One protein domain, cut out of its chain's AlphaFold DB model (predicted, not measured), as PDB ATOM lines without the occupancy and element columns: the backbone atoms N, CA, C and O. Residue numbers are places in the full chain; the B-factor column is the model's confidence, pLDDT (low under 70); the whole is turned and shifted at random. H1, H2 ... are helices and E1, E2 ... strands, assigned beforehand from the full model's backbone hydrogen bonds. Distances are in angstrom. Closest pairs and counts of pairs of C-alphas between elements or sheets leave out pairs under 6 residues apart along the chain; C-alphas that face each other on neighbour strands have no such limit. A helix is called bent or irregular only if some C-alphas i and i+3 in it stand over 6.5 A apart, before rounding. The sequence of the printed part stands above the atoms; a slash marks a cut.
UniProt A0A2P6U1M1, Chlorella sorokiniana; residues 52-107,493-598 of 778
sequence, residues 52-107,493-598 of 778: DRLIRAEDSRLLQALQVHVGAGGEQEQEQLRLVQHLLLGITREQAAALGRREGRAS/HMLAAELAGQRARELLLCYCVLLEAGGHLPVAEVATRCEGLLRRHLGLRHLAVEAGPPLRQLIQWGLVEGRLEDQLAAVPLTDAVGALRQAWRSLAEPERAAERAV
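AT A GLANCE: This is residues 52 to 107 and 493 to 598 of the 778 residues of a protein of Chlorella sorokiniana (UniProt A0A2P6U1M1). A long helix, H3, runs through the middle of a compact helical body: H1 lies nearly alongside it, H2 crosses it, H4 and H5 cross it about perpendicular, and a small hairpin of strands, E1 and E2, packs near its last residues. H2 and the arm H6a lie side by side, and two stretches stick out from the body: residues 101 to 107, of which 101 to 105 belong to H2, and residues 592 to 598 of H6. The printed part has 162 residues, with six named helices and two named strands in the order H1 H2 H3 H4 H5 E1 E2 H6; the sheet E1 - E2 is antiparallel and the class is mostly helix. The whole is compact, with a radius of gyration of the C-alphas of 16.3 A and spans of 51 by 35 by 31 A.

IN THESE COORDINATES: H1 covers residues 59 to 70, beginning at C-alpha 59 (24.352, -23.104, 43.984). H2, residues 75 to 105, is 44.5 A long. H3, residues 493 to 517, is 36.2 A long and begins at C-alpha 493 (41.999, -16.692, 43.141). H4 covers residues 523 to 538 over 21.9 A, H5 residues 548 to 556, E1 residues 560 to 562 and E2 residues 567 to 570. H6, residues 573 to 598, was assigned as one helix by its hydrogen bonds but is bent: C-alphas 587 and 590 are 6.6 A apart. Its arms H6a, residues 573 to 587, and H6b, residues 590 to 598, stand at a shallow tilt of 28 degrees; C-alpha 598 is at (59.882, -29.702, 58.269).

HOW THE PARTS SIT: H3 is the hub and touches four helices. H1 touches it at a shallow tilt of 10 degrees, the same way, the closest C-alphas being those of Val 70 and Glu 516, 4.8 A apart. H2 touches it with residues 84 to 97 alone, at a steep tilt of 38 degrees, opposite ways; the closest C-alphas, of Thr 92 and Ala 500, are 5.0 A apart. H4, closest at Leu 509 and Cys 530 with C-alphas 6.5 A apart, and H5, closest at Leu 507 and Pro 550 with C-alphas 5.2 A apart, touch H3 about perpendicular, at 75 and 79 degrees. The C-alphas of Leu 514 in H3 and Ala 570 in E2 are 5.1 A apart. In the hairpin E1 and E2, N 561 and O 569 are within hydrogen-bond range at 2.9 A. H6a touches H2 at a shallow tilt of 18 degrees, the same way, closest at the C-alphas of Ile 91 and Trp 584, 5.9 A; H6b touches no helix. In H1, H2, H3, H4, H5, H6a and H6b every O i to N i+4 pair is within hydrogen-bond range.

THE WHOLE: The two C-alphas farthest apart, of Arg 536 and Val 598, are 52.9 A apart. Residues 108 to 492 are not printed, and C-alphas 107 and 493 are 18.1 A apart across the cut. Of the links that are printed whole, none is long. Residues 102 to 107 and residue 565 have a pLDDT under 70.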
ATOM      1  N   ASP A  52      27.446 -23.563  25.405       87.62
ATOM      2  CA  ASP A  52      28.057 -23.161  26.664       87.62
ATOM      3  C   ASP A  52      28.383 -24.427  27.474       87.62
ATOM      4  O   ASP A  52      27.643 -25.408  27.457       87.62
ATOM      5  N   ARG A  53      29.509 -24.418  28.188       88.31
ATOM      6  CA  ARG A  53      29.892 -25.512  29.103       88.31
ATOM      7  C   ARG A  53      29.749 -25.124  30.574       88.31
ATOM      8  O   ARG A  53      29.740 -25.979  31.446       88.31
ATOM      9  N   LEU A  54      29.611 -23.827  30.850       89.94
ATOM     10  CA  LEU A  54      29.570 -23.289  32.205       89.94
ATOM     11  C   LEU A  54      28.155 -23.333  32.794       89.94
ATOM     12  O   LEU A  54      27.226 -22.738  32.247       89.94
ATOM     13  N   ILE A  55      28.008 -23.945  33.966       93.00
ATOM     14  CA  ILE A  55      26.753 -23.974  34.717       93.00
ATOM     15  C   ILE A  55      26.655 -22.669  35.516       93.00
ATOM     16  O   ILE A  55      27.230 -22.526  36.595       93.00
ATOM     17  N   ARG A  56      25.918 -21.695  34.967       87.62
ATOM     18  CA  ARG A  56      25.716 -20.345  35.536       87.62
ATOM     19  C   ARG A  56      24.561 -20.241  36.537       87.62
ATOM     20  O   ARG A  56      23.981 -19.173  36.702       87.62
ATOM     21  N   ALA A  57      24.198 -21.346  37.172       92.19
ATOM     22  CA  ALA A  57      23.161 -21.343  38.191       92.19
ATOM     23  C   ALA A  57      23.755 -21.007  39.561       92.19
ATOM     24  O   ALA A  57      24.869 -21.428  39.880       92.19
ATOM     25  N   GLU A  58      22.996 -20.270  40.370       93.88
ATOM     26  CA  GLU A  58      23.270 -20.145  41.801       93.88
ATOM     27  C   GLU A  58      23.253 -21.535  42.443       93.88
ATOM     28  O   GLU A  58      22.395 -22.362  42.122       93.88
ATOM     29  N   ASP A  59      24.185 -21.786  43.363       94.88
ATOM     30  CA  ASP A  59      24.352 -23.104  43.984       94.88
ATOM     31  C   ASP A  59      23.083 -23.555  44.725       94.88
ATOM     32  O   ASP A  59      22.766 -24.742  44.726       94.88
ATOM     33  N   SER A  60      22.324 -22.607  45.289       95.44
ATOM     34  CA  SER A  60      21.028 -22.834  45.939       95.44
ATOM     35  C   SER A  60      19.946 -23.269  44.950       95.44
ATOM     36  O   SER A  60      19.251 -24.251  45.197       95.44
ATOM     37  N   ARG A  61      19.826 -22.585  43.804       96.38
ATOM     38  CA  ARG A  61      18.860 -22.929  42.747       96.38
ATOM     39  C   ARG A  61      19.188 -24.265  42.098       96.38
ATOM     40  O   ARG A  61      18.283 -25.050  41.829       96.38
ATOM     41  N   LEU A  62      20.475 -24.527  41.852       96.75
ATOM     42  CA  LEU A  62      20.922 -25.820  41.346       96.75
ATOM     43  C   LEU A  62      20.587 -26.922  42.352       96.75
ATOM     44  O   LEU A  62      19.973 -27.910  41.970       96.75
ATOM     45  N   LEU A  63      20.922 -26.737  43.630       96.56
ATOM     46  CA  LEU A  63      20.627 -27.727  44.662       96.56
ATOM     47  C   LEU A  63      19.125 -27.986  44.797       96.56
ATOM     48  O   LEU A  63      18.720 -29.141  44.849       96.56
ATOM     49  N   GLN A  64      18.298 -26.939  44.797       96.00
ATOM     50  CA  GLN A  64      16.843 -27.074  44.855       96.00
ATOM     51  C   GLN A  64      16.307 -27.871  43.657       96.00
ATOM     52  O   GLN A  64      15.491 -28.773  43.829       96.00
ATOM     53  N   ALA A  65      16.795 -27.585  42.446       96.19
ATOM     54  CA  ALA A  65      16.431 -28.345  41.252       96.19
ATOM     55  C   ALA A  65      16.841 -29.824  41.357       96.19
ATOM     56  O   ALA A  65      16.079 -30.701  40.957       96.19
ATOM     57  N   LEU A  66      18.020 -30.106  41.919       96.88
ATOM     58  CA  LEU A  66      18.516 -31.468  42.117       96.88
ATOM     59  C   LEU A  66      17.746 -32.221  43.207       96.88
ATOM     60  O   LEU A  66      17.448 -33.393  43.022       96.88
ATOM     61  N   GLN A  67      17.364 -31.554  44.299       95.94
ATOM     62  CA  GLN A  67      16.529 -32.134  45.357       95.94
ATOM     63  C   GLN A  67      15.168 -32.575  44.816       95.94
ATOM     64  O   GLN A  67      14.728 -33.691  45.086       95.94
ATOM     65  N   VAL A  68      14.536 -31.726  43.996       95.62
ATOM     66  CA  VAL A  68      13.278 -32.061  43.314       95.62
ATOM     67  C   VAL A  68      13.473 -33.225  42.343       95.62
ATOM     68  O   VAL A  68      12.610 -34.091  42.258       95.62
ATOM     69  N   HIS A  69      14.597 -33.263  41.622       95.38
ATOM     70  CA  HIS A  69      14.859 -34.308  40.635       95.38
ATOM     71  C   HIS A  69      15.121 -35.682  41.258       95.38
ATOM     72  O   HIS A  69      14.548 -36.661  40.800       95.38
ATOM     73  N   VAL A  70      15.943 -35.753  42.309       95.75
ATOM     74  CA  VAL A  70      16.266 -37.010  43.011       95.75
ATOM     75  C   VAL A  70      15.042 -37.577  43.742       95.75
ATOM     76  O   VAL A  70      15.016 -38.758  44.069       95.75
ATOM     77  N   GLY A  71      14.016 -36.757  43.994       93.31
ATOM     78  CA  GLY A  71      12.859 -37.171  44.781       93.31
ATOM     79  C   GLY A  71      13.195 -37.340  46.262       93.31
ATOM     80  O   GLY A  71      12.533 -38.119  46.941       93.31
ATOM     81  N   ALA A  72      14.208 -36.613  46.756       82.62
ATOM     82  CA  ALA A  72      14.628 -36.613  48.156       82.62
ATOM     83  C   ALA A  72      13.532 -35.980  49.031       82.62
ATOM     84  O   ALA A  72      13.545 -34.779  49.329       82.62
ATOM     85  N   GLY A  73      12.517 -36.778  49.356       82.94
ATOM     86  CA  GLY A  73      11.332 -36.346  50.088       82.94
ATOM     87  C   GLY A  73      11.581 -36.222  51.588       82.94
ATOM     88  O   GLY A  73      10.918 -35.426  52.249       82.94
ATOM     89  N   GLY A  74      12.549 -36.973  52.125       94.00
ATOM     90  CA  GLY A  74      12.921 -36.906  53.535       94.00
ATOM     91  C   GLY A  74      13.850 -35.729  53.837       94.00
ATOM     92  O   GLY A  74      14.823 -35.501  53.118       94.00
ATOM     93  N   GLU A  75      13.611 -35.024  54.949       95.69
ATOM     94  CA  GLU A  75      14.514 -33.964  55.436       95.69
ATOM     95  C   GLU A  75      15.961 -34.467  55.582       95.69
ATOM     96  O   GLU A  75      16.908 -33.768  55.221       95.69
ATOM     97  N   GLN A  76      16.126 -35.722  56.014       95.56
ATOM     98  CA  GLN A  76      17.427 -36.366  56.169       95.56
ATOM     99  C   GLN A  76      18.178 -36.524  54.835       95.56
ATOM    100  O   GLN A  76      19.377 -36.257  54.770       95.56
ATOM    101  N   GLU A  77      17.501 -36.920  53.755       94.81
ATOM    102  CA  GLU A  77      18.125 -37.064  52.430       94.81
ATOM    103  C   GLU A  77      18.511 -35.698  51.853       94.81
ATOM    104  O   GLU A  77      19.575 -35.536  51.252       94.81
ATOM    105  N   GLN A  78      17.679 -34.678  52.089       95.75
ATOM    106  CA  GLN A  78      17.972 -33.304  51.686       95.75
ATOM    107  C   GLN A  78      19.190 -32.736  52.422       95.75
ATOM    108  O   GLN A  78      20.011 -32.045  51.808       95.75
ATOM    109  N   GLU A  79      19.322 -33.022  53.718       96.62
ATOM    110  CA  GLU A  79      20.484 -32.639  54.520       96.62
ATOM    111  C   GLU A  79      21.748 -33.385  54.074       96.62
ATOM    112  O   GLU A  79      22.804 -32.771  53.898       96.62
ATOM    113  N   GLN A  80      21.643 -34.686  53.794       96.69
ATOM    114  CA  GLN A  80      22.755 -35.467  53.253       96.69
ATOM    115  C   GLN A  80      23.213 -34.936  51.894       96.69
ATOM    116  O   GLN A  80      24.415 -34.778  51.678       96.69
ATOM    117  N   LEU A  81      22.291 -34.578  50.997       96.94
ATOM    118  CA  LEU A  81      22.645 -34.004  49.699       96.94
ATOM    119  C   LEU A  81      23.327 -32.630  49.836       96.94
ATOM    120  O   LEU A  81      24.299 -32.351  49.129       96.94
ATOM    121  N   ARG A  82      22.883 -31.787  50.783       97.06
ATOM    122  CA  ARG A  82      23.570 -30.527  51.146       97.06
ATOM    123  C   ARG A  82      24.992 -30.790  51.633       97.06
ATOM    124  O   ARG A  82      25.925 -30.090  51.234       97.06
ATOM    125  N   LEU A  83      25.172 -31.813  52.466       97.38
ATOM    126  CA  LEU A  83      26.479 -32.198  52.983       97.38
ATOM    127  C   LEU A  83      27.401 -32.716  51.868       97.38
ATOM    128  O   LEU A  83      28.567 -32.324  51.817       97.38
ATOM    129  N   VAL A  84      26.877 -33.528  50.943       97.69
ATOM    130  CA  VAL A  84      27.593 -33.981  49.738       97.69
ATOM    131  C   VAL A  84      28.045 -32.782  48.905       97.69
ATOM    132  O   VAL A  84      29.229 -32.683  48.588       97.69
ATOM    133  N   GLN A  85      27.160 -31.822  48.612       97.25
ATOM    134  CA  GLN A  85      27.525 -30.597  47.889       97.25
ATOM    135  C   GLN A  85      28.640 -29.819  48.603       97.25
ATOM    136  O   GLN A  85      29.610 -29.407  47.962       97.25
ATOM    137  N   HIS A  86      28.519 -29.620  49.918       97.50
ATOM    138  CA  HIS A  86      29.510 -28.881  50.700       97.50
ATOM    139  C   HIS A  86      30.885 -29.564  50.672       97.50
ATOM    140  O   HIS A  86      31.901 -28.900  50.457       97.50
ATOM    141  N   LEU A  87      30.921 -30.892  50.820       97.62
ATOM    142  CA  LEU A  87      32.154 -31.676  50.756       97.62
ATOM    143  C   LEU A  87      32.771 -31.657  49.352       97.62
ATOM    144  O   LEU A  87      33.972 -31.428  49.233       97.62
ATOM    145  N   LEU A  88      31.975 -31.826  48.291       97.44
ATOM    146  CA  LEU A  88      32.450 -31.724  46.904       97.44
ATOM    147  C   LEU A  88      33.074 -30.348  46.627       97.44
ATOM    148  O   LEU A  88      34.156 -30.260  46.041       97.44
ATOM    149  N   LEU A  89      32.427 -29.270  47.078       96.12
ATOM    150  CA  LEU A  89      32.943 -27.910  46.934       96.12
ATOM    151  C   LEU A  89      34.230 -27.693  47.741       96.12
ATOM    152  O   LEU A  89      35.170 -27.085  47.235       96.12
ATOM    153  N   GLY A  90      34.294 -28.202  48.972       96.12
ATOM    154  CA  GLY A  90      35.504 -28.162  49.791       96.12
ATOM    155  C   GLY A  90      36.667 -28.861  49.092       96.12
ATOM    156  O   GLY A  90      37.688 -28.232  48.817       96.12
ATOM    157  N   ILE A  91      36.481 -30.135  48.731       95.75
ATOM    158  CA  ILE A  91      37.488 -30.986  48.079       95.75
ATOM    159  C   ILE A  91      38.010 -30.341  46.792       95.75
ATOM    160  O   ILE A  91      39.220 -30.250  46.591       95.75
ATOM    161  N   THR A  92      37.118 -29.860  45.925       94.56
ATOM    162  CA  THR A  92      37.513 -29.220  44.659       94.56
ATOM    163  C   THR A  92      38.257 -27.901  44.868       94.56
ATOM    164  O   THR A  92      39.211 -27.630  44.138       94.56
ATOM    165  N   ARG A  93      37.888 -27.099  45.878       93.56
ATOM    166  CA  ARG A  93      38.627 -25.878  46.247       93.56
ATOM    167  C   ARG A  93      40.026 -26.196  46.750       93.56
ATOM    168  O   ARG A  93      40.973 -25.545  46.321       93.56
ATOM    169  N   GLU A  94      40.164 -27.208  47.601       92.50
ATOM    170  CA  GLU A  94      41.475 -27.606  48.114       92.50
ATOM    171  C   GLU A  94      42.365 -28.162  47.000       92.50
ATOM    172  O   GLU A  94      43.541 -27.828  46.921       92.50
ATOM    173  N   GLN A  95      41.802 -28.933  46.066       89.69
ATOM    174  CA  GLN A  95      42.533 -29.384  44.881       89.69
ATOM    175  C   GLN A  95      42.992 -28.216  44.000       89.69
ATOM    176  O   GLN A  95      44.148 -28.197  43.572       89.69
ATOM    177  N   ALA A  96      42.129 -27.225  43.754       85.50
ATOM    178  CA  ALA A  96      42.494 -26.026  43.001       85.50
ATOM    179  C   ALA A  96      43.595 -25.220  43.716       85.50
ATOM    180  O   ALA A  96      44.566 -24.796  43.087       85.50
ATOM    181  N   ALA A  97      43.495 -25.074  45.041       85.19
ATOM    182  CA  ALA A  97      44.511 -24.416  45.853       85.19
ATOM    183  C   ALA A  97      45.842 -25.188  45.836       85.19
ATOM    184  O   ALA A  97      46.901 -24.588  45.658       85.19
ATOM    185  N   ALA A  98      45.806 -26.517  45.959       81.69
ATOM    186  CA  ALA A  98      46.985 -27.375  45.929       81.69
ATOM    187  C   ALA A  98      47.702 -27.343  44.570       81.69
ATOM    188  O   ALA A  98      48.934 -27.386  44.536       81.69
ATOM    189  N   LEU A  99      46.965 -27.222  43.458       73.00
ATOM    190  CA  LEU A  99      47.548 -26.987  42.132       73.00
ATOM    191  C   LEU A  99      48.314 -25.659  42.100       73.00
ATOM    192  O   LEU A  99      49.490 -25.650  41.734       73.00
ATOM    193  N   GLY A 100      47.707 -24.580  42.607       73.62
ATOM    194  CA  GLY A 100      48.384 -23.289  42.758       73.62
ATOM    195  C   GLY A 100      49.639 -23.372  43.639       73.62
ATOM    196  O   GLY A 100      50.684 -22.822  43.290       73.62
ATOM    197  N   ARG A 101      49.588 -24.128  44.749       77.69
ATOM    198  CA  ARG A 101      50.751 -24.351  45.630       77.69
ATOM    199  C   ARG A 101      51.859 -25.143  44.936       77.69
ATOM    200  O   ARG A 101      53.024 -24.788  45.089       77.69
ATOM    201  N   ARG A 102      51.537 -26.199  44.179       69.06
ATOM    202  CA  ARG A 102      52.528 -27.019  43.452       69.06
ATOM    203  C   ARG A 102      53.254 -26.215  42.381       69.06
ATOM    204  O   ARG A 102      54.479 -26.281  42.310       69.06
ATOM    205  N   GLU A 103      52.518 -25.434  41.598       64.38
ATOM    206  CA  GLU A 103      53.101 -24.568  40.569       64.38
ATOM    207  C   GLU A 103      53.944 -23.446  41.192       64.38
ATOM    208  O   GLU A 103      55.055 -23.182  40.731       64.38
ATOM    209  N   GLY A 104      53.488 -22.873  42.311       63.44
ATOM    210  CA  GLY A 104      54.271 -21.920  43.096       63.44
ATOM    211  C   GLY A 104      55.565 -22.525  43.657       63.44
ATOM    212  O   GLY A 104      56.631 -21.919  43.551       63.44
ATOM    213  N   ARG A 105      55.525 -23.751  44.190       58.22
ATOM    214  CA  ARG A 105      56.691 -24.418  44.809       58.22
ATOM    215  C   ARG A 105      57.725 -24.895  43.788       58.22
ATOM    216  O   ARG A 105      58.914 -24.895  44.089       58.22
ATOM    217  N   ALA A 106      57.295 -25.235  42.572       52.88
ATOM    218  CA  ALA A 106      58.194 -25.521  41.453       52.88
ATOM    219  C   ALA A 106      58.984 -24.278  40.987       52.88
ATOM    220  O   ALA A 106      59.975 -24.415  40.268       52.88
ATOM    221  N   SER A 107      58.575 -23.071  41.404       47.38
ATOM    222  CA  SER A 107      59.204 -21.814  40.989       47.38
ATOM    223  C   SER A 107      60.311 -21.287  41.925       47.38
ATOM    224  O   SER A 107      61.121 -20.487  41.458       47.38
ATOM    225  N   HIS A 493      42.826 -16.074  42.096       82.56
ATOM    226  CA  HIS A 493      41.999 -16.692  43.141       82.56
ATOM    227  C   HIS A 493      40.533 -16.786  42.724       82.56
ATOM    228  O   HIS A 493      39.892 -17.807  42.966       82.56
ATOM    229  N   MET A 494      40.004 -15.759  42.057       83.56
ATOM    230  CA  MET A 494      38.648 -15.787  41.512       83.56
ATOM    231  C   MET A 494      38.506 -16.882  40.454       83.56
ATOM    232  O   MET A 494      37.563 -17.664  40.526       83.56
ATOM    233  N   LEU A 495      39.448 -16.991  39.513       83.06
ATOM    234  CA  LEU A 495      39.437 -18.035  38.487       83.06
ATOM    235  C   LEU A 495      39.537 -19.434  39.103       83.06
ATOM    236  O   LEU A 495      38.785 -20.320  38.703       83.06
ATOM    237  N   ALA A 496      40.400 -19.630  40.103       86.88
ATOM    238  CA  ALA A 496      40.521 -20.890  40.837       86.88
ATOM    239  C   ALA A 496      39.233 -21.240  41.608       86.88
ATOM    240  O   ALA A 496      38.798 -22.394  41.610       86.88
ATOM    241  N   ALA A 497      38.584 -20.248  42.220       88.38
ATOM    242  CA  ALA A 497      37.308 -20.429  42.905       88.38
ATOM    243  C   ALA A 497      36.159 -20.730  41.927       88.38
ATOM    244  O   ALA A 497      35.340 -21.608  42.204       88.38
ATOM    245  N   GLU A 498      36.105 -20.048  40.777       86.69
ATOM    246  CA  GLU A 498      35.141 -20.317  39.703       86.69
ATOM    247  C   GLU A 498      35.334 -21.725  39.125       86.69
ATOM    248  O   GLU A 498      34.353 -22.438  38.914       86.69
ATOM    249  N   LEU A 499      36.586 -22.141  38.919       87.56
ATOM    250  CA  LEU A 499      36.982 -23.486  38.502       87.56
ATOM    251  C   LEU A 499      36.475 -24.558  39.461       87.56
ATOM    252  O   LEU A 499      35.786 -25.490  39.047       87.56
ATOM    253  N   ALA A 500      36.800 -24.409  40.744       91.44
ATOM    254  CA  ALA A 500      36.376 -25.338  41.780       91.44
ATOM    255  C   ALA A 500      34.847 -25.397  41.882       91.44
ATOM    256  O   ALA A 500      34.273 -26.482  41.921       91.44
ATOM    257  N   GLY A 501      34.179 -24.239  41.845       93.19
ATOM    258  CA  GLY A 501      32.721 -24.151  41.868       93.19
ATOM    259  C   GLY A 501      32.074 -24.851  40.675       93.19
ATOM    260  O   GLY A 501      31.200 -25.693  40.859       93.19
ATOM    261  N   GLN A 502      32.532 -24.568  39.454       92.69
ATOM    262  CA  GLN A 502      32.034 -25.231  38.249       92.69
ATOM    263  C   GLN A 502      32.248 -26.745  38.319       92.69
ATOM    264  O   GLN A 502      31.328 -27.514  38.038       92.69
ATOM    265  N   ARG A 503      33.434 -27.174  38.755       94.00
ATOM    266  CA  ARG A 503      33.758 -28.591  38.880       94.00
ATOM    267  C   ARG A 503      32.863 -29.290  39.899       94.00
ATOM    268  O   ARG A 503      32.355 -30.372  39.619       94.00
ATOM    269  N   ALA A 504      32.629 -28.668  41.052       96.12
ATOM    270  CA  ALA A 504      31.720 -29.184  42.068       96.12
ATOM    271  C   ALA A 504      30.284 -29.319  41.540       96.12
ATOM    272  O   ALA A 504      29.635 -30.327  41.810       96.12
ATOM    273  N   ARG A 505      29.799 -28.352  40.743       96.94
ATOM    274  CA  ARG A 505      28.469 -28.417  40.110       96.94
ATOM    275  C   ARG A 505      28.352 -29.569  39.124       96.94
ATOM    276  O   ARG A 505      27.350 -30.271  39.152       96.94
ATOM    277  N   GLU A 506      29.357 -29.777  38.275       96.00
ATOM    278  CA  GLU A 506      29.382 -30.898  37.324       96.00
ATOM    279  C   GLU A 506      29.378 -32.249  38.044       96.00
ATOM    280  O   GLU A 506      28.600 -33.132  37.694       96.00
ATOM    281  N   LEU A 507      30.206 -32.394  39.085       97.56
ATOM    282  CA  LEU A 507      30.270 -33.604  39.908       97.56
ATOM    283  C   LEU A 507      28.932 -33.881  40.598       97.56
ATOM    284  O   LEU A 507      28.421 -34.996  40.522       97.56
ATOM    285  N   LEU A 508      28.345 -32.860  41.227       98.00
ATOM    286  CA  LEU A 508      27.059 -32.975  41.905       98.00
ATOM    287  C   LEU A 508      25.938 -33.334  40.920       98.00
ATOM    288  O   LEU A 508      25.132 -34.213  41.210       98.00
ATOM    289  N   LEU A 509      25.907 -32.689  39.751       97.81
ATOM    290  CA  LEU A 509      24.918 -32.942  38.706       97.81
ATOM    291  C   LEU A 509      25.003 -34.384  38.186       97.81
ATOM    292  O   LEU A 509      23.984 -35.069  38.145       97.81
ATOM    293  N   CYS A 510      26.205 -34.859  37.837       97.94
ATOM    294  CA  CYS A 510      26.402 -36.235  37.380       97.94
ATOM    295  C   CYS A 510      26.021 -37.257  38.459       97.94
ATOM    296  O   CYS A 510      25.370 -38.249  38.148       97.94
ATOM    297  N   TYR A 511      26.388 -37.000  39.717       98.31
ATOM    298  CA  TYR A 511      26.039 -37.872  40.835       98.31
ATOM    299  C   TYR A 511      24.519 -37.950  41.053       98.31
ATOM    300  O   TYR A 511      23.977 -39.046  41.147       98.31
ATOM    301  N   CYS A 512      23.810 -36.816  41.042       97.94
ATOM    302  CA  CYS A 512      22.354 -36.793  41.231       97.94
ATOM    303  C   CYS A 512      21.594 -37.495  40.098       97.94
ATOM    304  O   CYS A 512      20.604 -38.166  40.363       97.94
ATOM    305  N   VAL A 513      22.054 -37.367  38.849       98.00
ATOM    306  CA  VAL A 513      21.452 -38.070  37.700       98.00
ATOM    307  C   VAL A 513      21.622 -39.585  37.817       98.00
ATOM    308  O   VAL A 513      20.708 -40.334  37.488       98.00
ATOM    309  N   LEU A 514      22.780 -40.049  38.292       97.56
ATOM    310  CA  LEU A 514      23.002 -41.472  38.550       97.56
ATOM    311  C   LEU A 514      22.179 -41.981  39.742       97.56
ATOM    312  O   LEU A 514      21.712 -43.115  39.715       97.56
ATOM    313  N   LEU A 515      21.994 -41.145  40.766       97.12
ATOM    314  CA  LEU A 515      21.199 -41.472  41.948       97.12
ATOM    315  C   LEU A 515      19.706 -41.602  41.610       97.12
ATOM    316  O   LEU A 515      19.080 -42.573  42.019       97.12
ATOM    317  N   GLU A 516      19.159 -40.674  40.817       97.12
ATOM    318  CA  GLU A 516      17.765 -40.716  40.339       97.12
ATOM    319  C   GLU A 516      17.482 -41.941  39.466       97.12
ATOM    320  O   GLU A 516      16.417 -42.546  39.565       97.12
ATOM    321  N   ALA A 517      18.451 -42.345  38.644       96.31
ATOM    322  CA  ALA A 517      18.281 -43.489  37.763       96.31
ATOM    323  C   ALA A 517      18.136 -44.822  38.516       96.31
ATOM    324  O   ALA A 517      17.597 -45.770  37.947       96.31
ATOM    325  N   GLY A 518      18.649 -44.915  39.752       93.69
ATOM    326  CA  GLY A 518      18.587 -46.119  40.593       93.69
ATOM    327  C   GLY A 518      19.261 -47.363  39.994       93.69
ATOM    328  O   GLY A 518      19.105 -48.465  40.516       93.69
ATOM    329  N   GLY A 519      19.992 -47.210  38.888       91.69
ATOM    330  CA  GLY A 519      20.532 -48.299  38.088       91.69
ATOM    331  C   GLY A 519      21.724 -47.856  37.248       91.69
ATOM    332  O   GLY A 519      22.205 -46.728  37.345       91.69
ATOM    333  N   HIS A 520      22.219 -48.775  36.428       93.88
ATOM    334  CA  HIS A 520      23.410 -48.545  35.630       93.88
ATOM    335  C   HIS A 520      23.120 -47.696  34.387       93.88
ATOM    336  O   HIS A 520      22.277 -48.066  33.570       93.88
ATOM    337  N   LEU A 521      23.855 -46.596  34.212       95.94
ATOM    338  CA  LEU A 521      23.751 -45.726  33.041       95.94
ATOM    339  C   LEU A 521      25.077 -45.622  32.279       95.94
ATOM    340  O   LEU A 521      26.129 -45.484  32.912       95.94
ATOM    341  N   PRO A 522      25.042 -45.610  30.932       95.00
ATOM    342  CA  PRO A 522      26.211 -45.303  30.124       95.00
ATOM    343  C   PRO A 522      26.560 -43.810  30.190       95.00
ATOM    344  O   PRO A 522      25.685 -42.943  30.280       95.00
ATOM    345  N   VAL A 523      27.849 -43.486  30.056       93.56
ATOM    346  CA  VAL A 523      28.383 -42.108  30.142       93.56
ATOM    347  C   VAL A 523      27.644 -41.118  29.226       93.56
ATOM    348  O   VAL A 523      27.355 -39.987  29.628       93.56
ATOM    349  N   ALA A 524      27.317 -41.530  27.997       92.88
ATOM    350  CA  ALA A 524      26.615 -40.687  27.026       92.88
ATOM    351  C   ALA A 524      25.170 -40.361  27.451       92.88
ATOM    352  O   ALA A 524      24.675 -39.253  27.217       92.88
ATOM    353  N   GLU A 525      24.498 -41.303  28.115       96.12
ATOM    354  CA  GLU A 525      23.148 -41.088  28.629       96.12
ATOM    355  C   GLU A 525      23.166 -40.175  29.855       96.12
ATOM    356  O   GLU A 525      22.331 -39.274  29.943       96.12
ATOM    357  N   VAL A 526      24.166 -40.311  30.739       96.50
ATOM    358  CA  VAL A 526      24.354 -39.394  31.878       96.50
ATOM    359  C   VAL A 526      24.475 -37.950  31.392       96.50
ATOM    360  O   VAL A 526      23.771 -37.078  31.901       96.50
ATOM    361  N   ALA A 527      25.299 -37.685  30.373       95.25
ATOM    362  CA  ALA A 527      25.428 -36.349  29.785       95.25
ATOM    363  C   ALA A 527      24.087 -35.825  29.235       95.25
ATOM    364  O   ALA A 527      23.682 -34.701  29.537       95.25
ATOM    365  N   THR A 528      23.354 -36.665  28.498       95.62
ATOM    366  CA  THR A 528      22.050 -36.307  27.911       95.62
ATOM    367  C   THR A 528      21.002 -35.998  28.987       95.62
ATOM    368  O   THR A 528      20.252 -35.023  28.865       95.62
ATOM    369  N   ARG A 529      20.964 -36.781  30.073       97.25
ATOM    370  CA  ARG A 529      20.076 -36.548  31.221       97.25
ATOM    371  C   ARG A 529      20.460 -35.286  31.993       97.25
ATOM    372  O   ARG A 529      19.572 -34.498  32.314       97.25
ATOM    373  N   CYS A 530      21.756 -35.034  32.201       97.19
ATOM    374  CA  CYS A 530      22.257 -33.791  32.798       97.19
ATOM    375  C   CYS A 530      21.774 -32.566  32.005       97.19
ATOM    376  O   CYS A 530      21.200 -31.639  32.574       97.19
ATOM    377  N   GLU A 531      21.941 -32.572  30.680       95.88
ATOM    378  CA  GLU A 531      21.442 -31.497  29.816       95.88
ATOM    379  C   GLU A 531      19.918 -31.358  29.893       95.88
ATOM    380  O   GLU A 531      19.400 -30.246  29.992       95.88
ATOM    381  N   GLY A 532      19.184 -32.474  29.883       96.19
ATOM    382  CA  GLY A 532      17.730 -32.489  30.036       96.19
ATOM    383  C   GLY A 532      17.266 -31.837  31.341       96.19
ATOM    384  O   GLY A 532      16.356 -31.005  31.318       96.19
ATOM    385  N   LEU A 533      17.924 -32.153  32.457       96.56
ATOM    386  CA  LEU A 533      17.649 -31.585  33.776       96.56
ATOM    387  C   LEU A 533      17.888 -30.072  33.784       96.56
ATOM    388  O   LEU A 533      16.992 -29.302  34.136       96.56
ATOM    389  N   LEU A 534      19.060 -29.628  33.323       95.88
ATOM    390  CA  LEU A 534      19.413 -28.207  33.278       95.88
ATOM    391  C   LEU A 534      18.474 -27.406  32.358       95.88
ATOM    392  O   LEU A 534      18.133 -26.259  32.658       95.88
ATOM    393  N   ARG A 535      17.994 -28.015  31.267       95.50
ATOM    394  CA  ARG A 535      16.980 -27.418  30.382       95.50
ATOM    395  C   ARG A 535      15.623 -27.281  31.063       95.50
ATOM    396  O   ARG A 535      15.009 -26.221  30.944       95.50
ATOM    397  N   ARG A 536      15.155 -28.332  31.745       96.12
ATOM    398  CA  ARG A 536      13.822 -28.385  32.371       96.12
ATOM    399  C   ARG A 536      13.722 -27.491  33.602       96.12
ATOM    400  O   ARG A 536      12.765 -26.735  33.708       96.12
ATOM    401  N   HIS A 537      14.706 -27.550  34.497       95.94
ATOM    402  CA  HIS A 537      14.619 -26.887  35.802       95.94
ATOM    403  C   HIS A 537      15.283 -25.507  35.844       95.94
ATOM    404  O   HIS A 537      14.848 -24.651  36.607       95.94
ATOM    405  N   LEU A 538      16.318 -25.265  35.031       94.50
ATOM    406  CA  LEU A 538      17.090 -24.011  35.064       94.50
ATOM    407  C   LEU A 538      16.976 -23.188  33.772       94.50
ATOM    408  O   LEU A 538      17.541 -22.101  33.682       94.50
ATOM    409  N   GLY A 539      16.261 -23.686  32.756       93.19
ATOM    410  CA  GLY A 539      16.085 -22.992  31.477       93.19
ATOM    411  C   GLY A 539      17.363 -22.881  30.634       93.19
ATOM    412  O   GLY A 539      17.394 -22.115  29.667       93.19
ATOM    413  N   LEU A 540      18.416 -23.642  30.954       90.94
ATOM    414  CA  LEU A 540      19.714 -23.586  30.273       90.94
ATOM    415  C   LEU A 540      19.684 -24.398  28.964       90.94
ATOM    416  O   LEU A 540      20.113 -25.546  28.901       90.94
ATOM    417  N   ARG A 541      19.141 -23.797  27.895       87.31
ATOM    418  CA  ARG A 541      18.867 -24.474  26.606       87.31
ATOM    419  C   ARG A 541      20.096 -24.858  25.785       87.31
ATOM    420  O   ARG A 541      20.067 -25.883  25.112       87.31
ATOM    421  N   HIS A 542      21.152 -24.052  25.841       86.94
ATOM    422  CA  HIS A 542      22.327 -24.169  24.968       86.94
ATOM    423  C   HIS A 542      23.570 -24.688  25.699       86.94
ATOM    424  O   HIS A 542      24.685 -24.385  25.285       86.94
ATOM    425  N   LEU A 543      23.378 -25.424  26.796       90.38
ATOM    426  CA  LEU A 543      24.478 -26.009  27.549       90.38
ATOM    427  C   LEU A 543      24.791 -27.424  27.046       90.38
ATOM    428  O   LEU A 543      23.863 -28.210  26.844       90.38
ATOM    429  N   ALA A 544      26.077 -27.734  26.879       91.19
ATOM    430  CA  ALA A 544      26.580 -29.085  26.652       91.19
ATOM    431  C   ALA A 544      27.395 -29.549  27.863       91.19
ATOM    432  O   ALA A 544      28.291 -28.832  28.316       91.19
ATOM    433  N   VAL A 545      27.093 -30.742  28.377       92.00
ATOM    434  CA  VAL A 545      27.737 -31.287  29.584       92.00
ATOM    435  C   VAL A 545      28.705 -32.404  29.202       92.00
ATOM    436  O   VAL A 545      28.307 -33.431  28.661       92.00
ATOM    437  N   GLU A 546      29.989 -32.241  29.527       91.06
ATOM    438  CA  GLU A 546      30.982 -33.312  29.389       91.06
ATOM    439  C   GLU A 546      31.026 -34.161  30.665       91.06
ATOM    440  O   GLU A 546      31.787 -33.882  31.587       91.06
ATOM    441  N   ALA A 547      30.221 -35.226  30.720       93.38
ATOM    442  CA  ALA A 547      30.119 -36.076  31.911       93.38
ATOM    443  C   ALA A 547      31.369 -36.944  32.174       93.38
ATOM    444  O   ALA A 547      31.619 -37.338  33.309       93.38
ATOM    445  N   GLY A 548      32.198 -37.218  31.160       93.06
ATOM    446  CA  GLY A 548      33.338 -38.141  31.272       93.06
ATOM    447  C   GLY A 548      34.351 -37.780  32.373       93.06
ATOM    448  O   GLY A 548      34.588 -38.596  33.269       93.06
ATOM    449  N   PRO A 549      34.972 -36.582  32.355       92.44
ATOM    450  CA  PRO A 549      35.916 -36.196  33.397       92.44
ATOM    451  C   PRO A 549      35.298 -36.145  34.805       92.44
ATOM    452  O   PRO A 549      35.959 -36.631  35.723       92.44
ATOM    453  N   PRO A 550      34.101 -35.558  35.038       95.31
ATOM    454  CA  PRO A 550      33.424 -35.635  36.336       95.31
ATOM    455  C   PRO A 550      33.216 -37.074  36.819       95.31
ATOM    456  O   PRO A 550      33.564 -37.390  37.952       95.31
ATOM    457  N   LEU A 551      32.737 -37.972  35.954       95.94
ATOM    458  CA  LEU A 551      32.462 -39.364  36.318       95.94
ATOM    459  C   LEU A 551      33.724 -40.125  36.732       95.94
ATOM    460  O   LEU A 551      33.707 -40.804  37.753       95.94
ATOM    461  N   ARG A 552      34.852 -39.948  36.030       94.75
ATOM    462  CA  ARG A 552      36.137 -40.544  36.451       94.75
ATOM    463  C   ARG A 552      36.554 -40.109  37.856       94.75
ATOM    464  O   ARG A 552      37.080 -40.913  38.619       94.75
ATOM    465  N   GLN A 553      36.311 -38.847  38.193       95.38
ATOM    466  CA  GLN A 553      36.620 -38.318  39.518       95.38
ATOM    467  C   GLN A 553      35.658 -38.853  40.586       95.38
ATOM    468  O   GLN A 553      36.106 -39.193  41.677       95.38
ATOM    469  N   LEU A 554      34.367 -39.000  40.270       97.19
ATOM    470  CA  LEU A 554      33.397 -39.636  41.168       97.19
ATOM    471  C   LEU A 554      33.742 -41.110  41.440       97.19
ATOM    472  O   LEU A 554      33.658 -41.540  42.587       97.19
ATOM    473  N   ILE A 555      34.193 -41.855  40.424       96.06
ATOM    474  CA  ILE A 555      34.678 -43.239  40.575       96.06
ATOM    475  C   ILE A 555      35.914 -43.275  41.483       96.06
ATOM    476  O   ILE A 555      35.972 -44.065  42.419       96.06
ATOM    477  N   GLN A 556      36.885 -42.382  41.257       95.75
ATOM    478  CA  GLN A 556      38.098 -42.302  42.081       95.75
ATOM    479  C   GLN A 556      37.791 -42.023  43.560       95.75
ATOM    480  O   GLN A 556      38.519 -42.477  44.442       95.75
ATOM    481  N   TRP A 557      36.736 -41.259  43.836       96.94
ATOM    482  CA  TRP A 557      36.299 -40.955  45.196       96.94
ATOM    483  C   TRP A 557      35.348 -41.993  45.788       96.94
ATOM    484  O   TRP A 557      34.976 -41.839  46.945       96.94
ATOM    485  N   GLY A 558      34.967 -43.030  45.035       96.75
ATOM    486  CA  GLY A 558      34.047 -44.068  45.499       96.75
ATOM    487  C   GLY A 558      32.590 -43.609  45.605       96.75
ATOM    488  O   GLY A 558      31.848 -44.149  46.412       96.75
ATOM    489  N   LEU A 559      32.174 -42.596  44.834       97.50
ATOM    490  CA  LEU A 559      30.771 -42.151  44.766       97.50
ATOM    491  C   LEU A 559      29.986 -42.876  43.671       97.50
ATOM    492  O   LEU A 559      28.757 -42.818  43.644       97.50
ATOM    493  N   VAL A 560      30.697 -43.490  42.731       97.19
ATOM    494  CA  VAL A 560      30.128 -44.191  41.585       97.19
ATOM    495  C   VAL A 560      30.850 -45.520  41.434       97.19
ATOM    496  O   VAL A 560      32.080 -45.558  41.382       97.19
ATOM    497  N   GLU A 561      30.081 -46.595  41.331       95.44
ATOM    498  CA  GLU A 561      30.580 -47.941  41.077       95.44
ATOM    499  C   GLU A 561      30.478 -48.253  39.580       95.44
ATOM    500  O   GLU A 561      29.419 -48.103  38.961       95.44
ATOM    501  N   GLY A 562      31.597 -48.676  38.986       89.88
ATOM    502  CA  GLY A 562      31.637 -49.218  37.629       89.88
ATOM    503  C   GLY A 562      31.563 -50.739  37.686       89.88
ATOM    504  O   GLY A 562      32.433 -51.360  38.295       89.88
ATOM    505  N   ARG A 563      30.532 -51.341  37.084       79.69
ATOM    506  CA  ARG A 563      30.317 -52.799  37.157       79.69
ATOM    507  C   ARG A 563      30.843 -53.534  35.921       79.69
ATOM    508  O   ARG A 563      31.603 -54.483  36.065       79.69
ATOM    509  N   LEU A 564      30.444 -53.092  34.725       71.38
ATOM    510  CA  LEU A 564      30.749 -53.693  33.415       71.38
ATOM    511  C   LEU A 564      30.766 -52.587  32.343       71.38
ATOM    512  O   LEU A 564      30.050 -51.611  32.510       71.38
ATOM    513  N   GLU A 565      31.584 -52.723  31.293       68.25
ATOM    514  CA  GLU A 565      31.676 -51.876  30.075       68.25
ATOM    515  C   GLU A 565      30.796 -50.599  30.059       68.25
ATOM    516  O   GLU A 565      29.678 -50.592  29.547       68.25
ATOM    517  N   ASP A 566      31.313 -49.508  30.636       82.56
ATOM    518  CA  ASP A 566      30.704 -48.163  30.687       82.56
ATOM    519  C   ASP A 566      29.405 -47.988  31.494       82.56
ATOM    520  O   ASP A 566      28.846 -46.890  31.522       82.56
ATOM    521  N   GLN A 567      28.948 -49.010  32.212       91.88
ATOM    522  CA  GLN A 567      27.780 -48.940  33.084       91.88
ATOM    523  C   GLN A 567      28.134 -48.447  34.492       91.88
ATOM    524  O   GLN A 567      28.850 -49.107  35.252       91.88
ATOM    525  N   LEU A 568      27.588 -47.282  34.847       95.62
ATOM    526  CA  LEU A 568      27.876 -46.562  36.086       95.62
ATOM    527  C   LEU A 568      26.637 -46.495  36.978       95.62
ATOM    528  O   LEU A 568      25.562 -46.161  36.489       95.62
ATOM    529  N   ALA A 569      26.785 -46.781  38.271       96.88
ATOM    530  CA  ALA A 569      25.729 -46.605  39.274       96.88
ATOM    531  C   ALA A 569      26.213 -45.716  40.426       96.88
ATOM    532  O   ALA A 569      27.376 -45.791  40.822       96.88
ATOM    533  N   ALA A 570      25.333 -44.862  40.957       97.56
ATOM    534  CA  ALA A 570      25.646 -44.049  42.129       97.56
ATOM    535  C   ALA A 570      25.607 -44.885  43.413       97.56
ATOM    536  O   ALA A 570      24.719 -45.710  43.611       97.56
ATOM    537  N   VAL A 571      26.545 -44.597  44.309       97.38
ATOM    538  CA  VAL A 571      26.545 -45.081  45.690       97.38
ATOM    539  C   VAL A 571      25.490 -44.303  46.502       97.38
ATOM    540  O   VAL A 571      25.345 -43.092  46.273       97.38
ATOM    541  N   PRO A 572      24.760 -44.931  47.449       97.19
ATOM    542  CA  PRO A 572      23.768 -44.251  48.286       97.19
ATOM    543  C   PRO A 572      24.327 -43.031  49.033       97.19
ATOM    544  O   PRO A 572      25.513 -42.976  49.364       97.19
ATOM    545  N   LEU A 573      23.467 -42.055  49.346       96.94
ATOM    546  CA  LEU A 573      23.873 -40.779  49.962       96.94
ATOM    547  C   LEU A 573      24.654 -40.953  51.273       96.94
ATOM    548  O   LEU A 573      25.639 -40.248  51.504       96.94
ATOM    549  N   THR A 574      24.248 -41.902  52.119       95.75
ATOM    550  CA  THR A 574      24.925 -42.227  53.384       95.75
ATOM    551  C   THR A 574      26.378 -42.633  53.171       95.75
ATOM    552  O   THR A 574      27.279 -42.118  53.840       95.75
ATOM    553  N   ASP A 575      26.610 -43.505  52.198       97.75
ATOM    554  CA  ASP A 575      27.923 -44.073  51.912       97.75
ATOM    555  C   ASP A 575      28.789 -43.060  51.150       97.75
ATOM    556  O   ASP A 575      29.974 -42.897  51.452       97.75
ATOM    557  N   ALA A 576      28.179 -42.269  50.261       97.69
ATOM    558  CA  ALA A 576      28.840 -41.181  49.546       97.69
ATOM    559  C   ALA A 576      29.414 -40.114  50.495       97.69
ATOM    560  O   ALA A 576      30.535 -39.644  50.294       97.69
ATOM    561  N   VAL A 577      28.700 -39.754  51.571       97.94
ATOM    562  CA  VAL A 577      29.230 -38.849  52.610       97.94
ATOM    563  C   VAL A 577      30.463 -39.453  53.291       97.94
ATOM    564  O   VAL A 577      31.442 -38.741  53.544       97.94
ATOM    565  N   GLY A 578      30.439 -40.756  53.586       97.44
ATOM    566  CA  GLY A 578      31.583 -41.482  54.140       97.44
ATOM    567  C   GLY A 578      32.799 -41.438  53.210       97.44
ATOM    568  O   GLY A 578      33.891 -41.047  53.634       97.44
ATOM    569  N   ALA A 579      32.578 -41.741  51.931       97.69
ATOM    570  CA  ALA A 579      33.598 -41.744  50.889       97.69
ATOM    571  C   ALA A 579      34.218 -40.348  50.675       97.69
ATOM    572  O   ALA A 579      35.442 -40.193  50.676       97.69
ATOM    573  N   LEU A 580      33.397 -39.291  50.620       97.81
ATOM    574  CA  LEU A 580      33.883 -37.911  50.500       97.81
ATOM    575  C   LEU A 580      34.690 -37.456  51.719       97.81
ATOM    576  O   LEU A 580      35.708 -36.780  51.566       97.81
ATOM    577  N   ARG A 581      34.296 -37.839  52.938       97.31
ATOM    578  CA  ARG A 581      35.092 -37.544  54.143       97.31
ATOM    579  C   ARG A 581      36.459 -38.224  54.091       97.31
ATOM    580  O   ARG A 581      37.446 -37.627  54.519       97.31
ATOM    581  N   GLN A 582      36.537 -39.444  53.565       96.56
ATOM    582  CA  GLN A 582      37.808 -40.136  53.361       96.56
ATOM    583  C   GLN A 582      38.663 -39.446  52.288       96.56
ATOM    584  O   GLN A 582      39.850 -39.215  52.525       96.56
ATOM    585  N   ALA A 583      38.063 -39.044  51.164       95.50
ATOM    586  CA  ALA A 583      38.740 -38.287  50.111       95.50
ATOM    587  C   ALA A 583      39.263 -36.925  50.609       95.50
ATOM    588  O   ALA A 583      40.371 -36.515  50.275       95.50
ATOM    589  N   TRP A 584      38.508 -36.233  51.465       95.44
ATOM    590  CA  TRP A 584      38.965 -34.996  52.103       95.44
ATOM    591  C   TRP A 584      40.175 -35.228  53.017       95.44
ATOM    592  O   TRP A 584      41.155 -34.488  52.964       95.44
ATOM    593  N   ARG A 585      40.148 -36.290  53.837       95.19
ATOM    594  CA  ARG A 585      41.276 -36.640  54.718       95.19
ATOM    595  C   ARG A 585      42.538 -36.983  53.925       95.19
ATOM    596  O   ARG A 585      43.617 -36.551  54.318       95.19
ATOM    597  N   SER A 586      42.415 -37.711  52.813       92.94
ATOM    598  CA  SER A 586      43.574 -38.093  51.994       92.94
ATOM    599  C   SER A 586      44.255 -36.900  51.321       92.94
ATOM    600  O   SER A 586      45.467 -36.936  51.119       92.94
ATOM    601  N   LEU A 587      43.519 -35.819  51.039       89.25
ATOM    602  CA  LEU A 587      44.099 -34.560  50.558       89.25
ATOM    603  C   LEU A 587      44.894 -33.813  51.637       89.25
ATOM    604  O   LEU A 587      45.883 -33.165  51.307       89.25
ATOM    605  N   ALA A 588      44.506 -33.934  52.910       88.00
ATOM    606  CA  ALA A 588      45.185 -33.271  54.025       88.00
ATOM    607  C   ALA A 588      46.470 -33.995  54.482       88.00
ATOM    608  O   ALA A 588      47.390 -33.360  54.998       88.00
ATOM    609  N   GLU A 589      46.564 -35.317  54.304       87.44
ATOM    610  CA  GLU A 589      47.740 -36.100  54.718       87.44
ATOM    611  C   GLU A 589      49.081 -35.670  54.089       87.44
ATOM    612  O   GLU A 589      50.044 -35.547  54.846       87.44
ATOM    613  N   PRO A 590      49.217 -35.399  52.773       81.75
ATOM    614  CA  PRO A 590      50.503 -34.979  52.207       81.75
ATOM    615  C   PRO A 590      50.984 -33.631  52.754       81.75
ATOM    616  O   PRO A 590      52.188 -33.415  52.887       81.75
ATOM    617  N   GLU A 591      50.063 -32.730  53.095       75.75
ATOM    618  CA  GLU A 591      50.399 -31.433  53.682       75.75
ATOM    619  C   GLU A 591      50.898 -31.602  55.115       75.75
ATOM    620  O   GLU A 591      51.990 -31.145  55.449       75.75
ATOM    621  N   ARG A 592      50.186 -32.401  55.913       78.75
ATOM    622  CA  ARG A 592      50.622 -32.773  57.265       78.75
ATOM    623  C   ARG A 592      51.942 -33.536  57.258       78.75
ATOM    624  O   ARG A 592      52.760 -33.341  58.149       78.75
ATOM    625  N   ALA A 593      52.167 -34.417  56.283       79.56
ATOM    626  CA  ALA A 593      53.425 -35.142  56.140       79.56
ATOM    627  C   ALA A 593      54.586 -34.189  55.811       79.56
ATOM    628  O   ALA A 593      55.662 -34.318  56.393       79.56
ATOM    629  N   ALA A 594      54.358 -33.197  54.944       79.31
ATOM    630  CA  ALA A 594      55.342 -32.161  54.649       79.31
ATOM    631  C   ALA A 594      55.634 -31.273  55.874       79.31
ATOM    632  O   ALA A 594      56.796 -30.979  56.139       79.31
ATOM    633  N   GLU A 595      54.617 -30.890  56.648       79.19
ATOM    634  CA  GLU A 595      54.788 -30.144  57.905       79.19
ATOM    635  C   GLU A 595      55.573 -30.952  58.944       79.19
ATOM    636  O   GLU A 595      56.533 -30.448  59.527       79.19
ATOM    637  N   ARG A 596      55.230 -32.235  59.128       83.31
ATOM    638  CA  ARG A 596      55.973 -33.145  60.012       83.31
ATOM    639  C   ARG A 596      57.431 -33.283  59.577       83.31
ATOM    640  O   ARG A 596      58.297 -33.262  60.440       83.31
ATOM    641  N   ALA A 597      57.721 -33.377  58.278       81.88
ATOM    642  CA  ALA A 597      59.093 -33.452  57.772       81.88
ATOM    643  C   ALA A 597      59.894 -32.162  58.034       81.88
ATOM    644  O   ALA A 597      61.071 -32.233  58.373       81.88
ATOM    645  N   VAL A 598      59.253 -30.992  57.934       82.81
ATOM    646  CA  VAL A 598      59.882 -29.702  58.269       82.81
ATOM    647  C   VAL A 598      60.170 -29.598  59.770       82.81
ATOM    648  O   VAL A 598      61.232 -29.112  60.145       82.81
TER     649      VAL A 598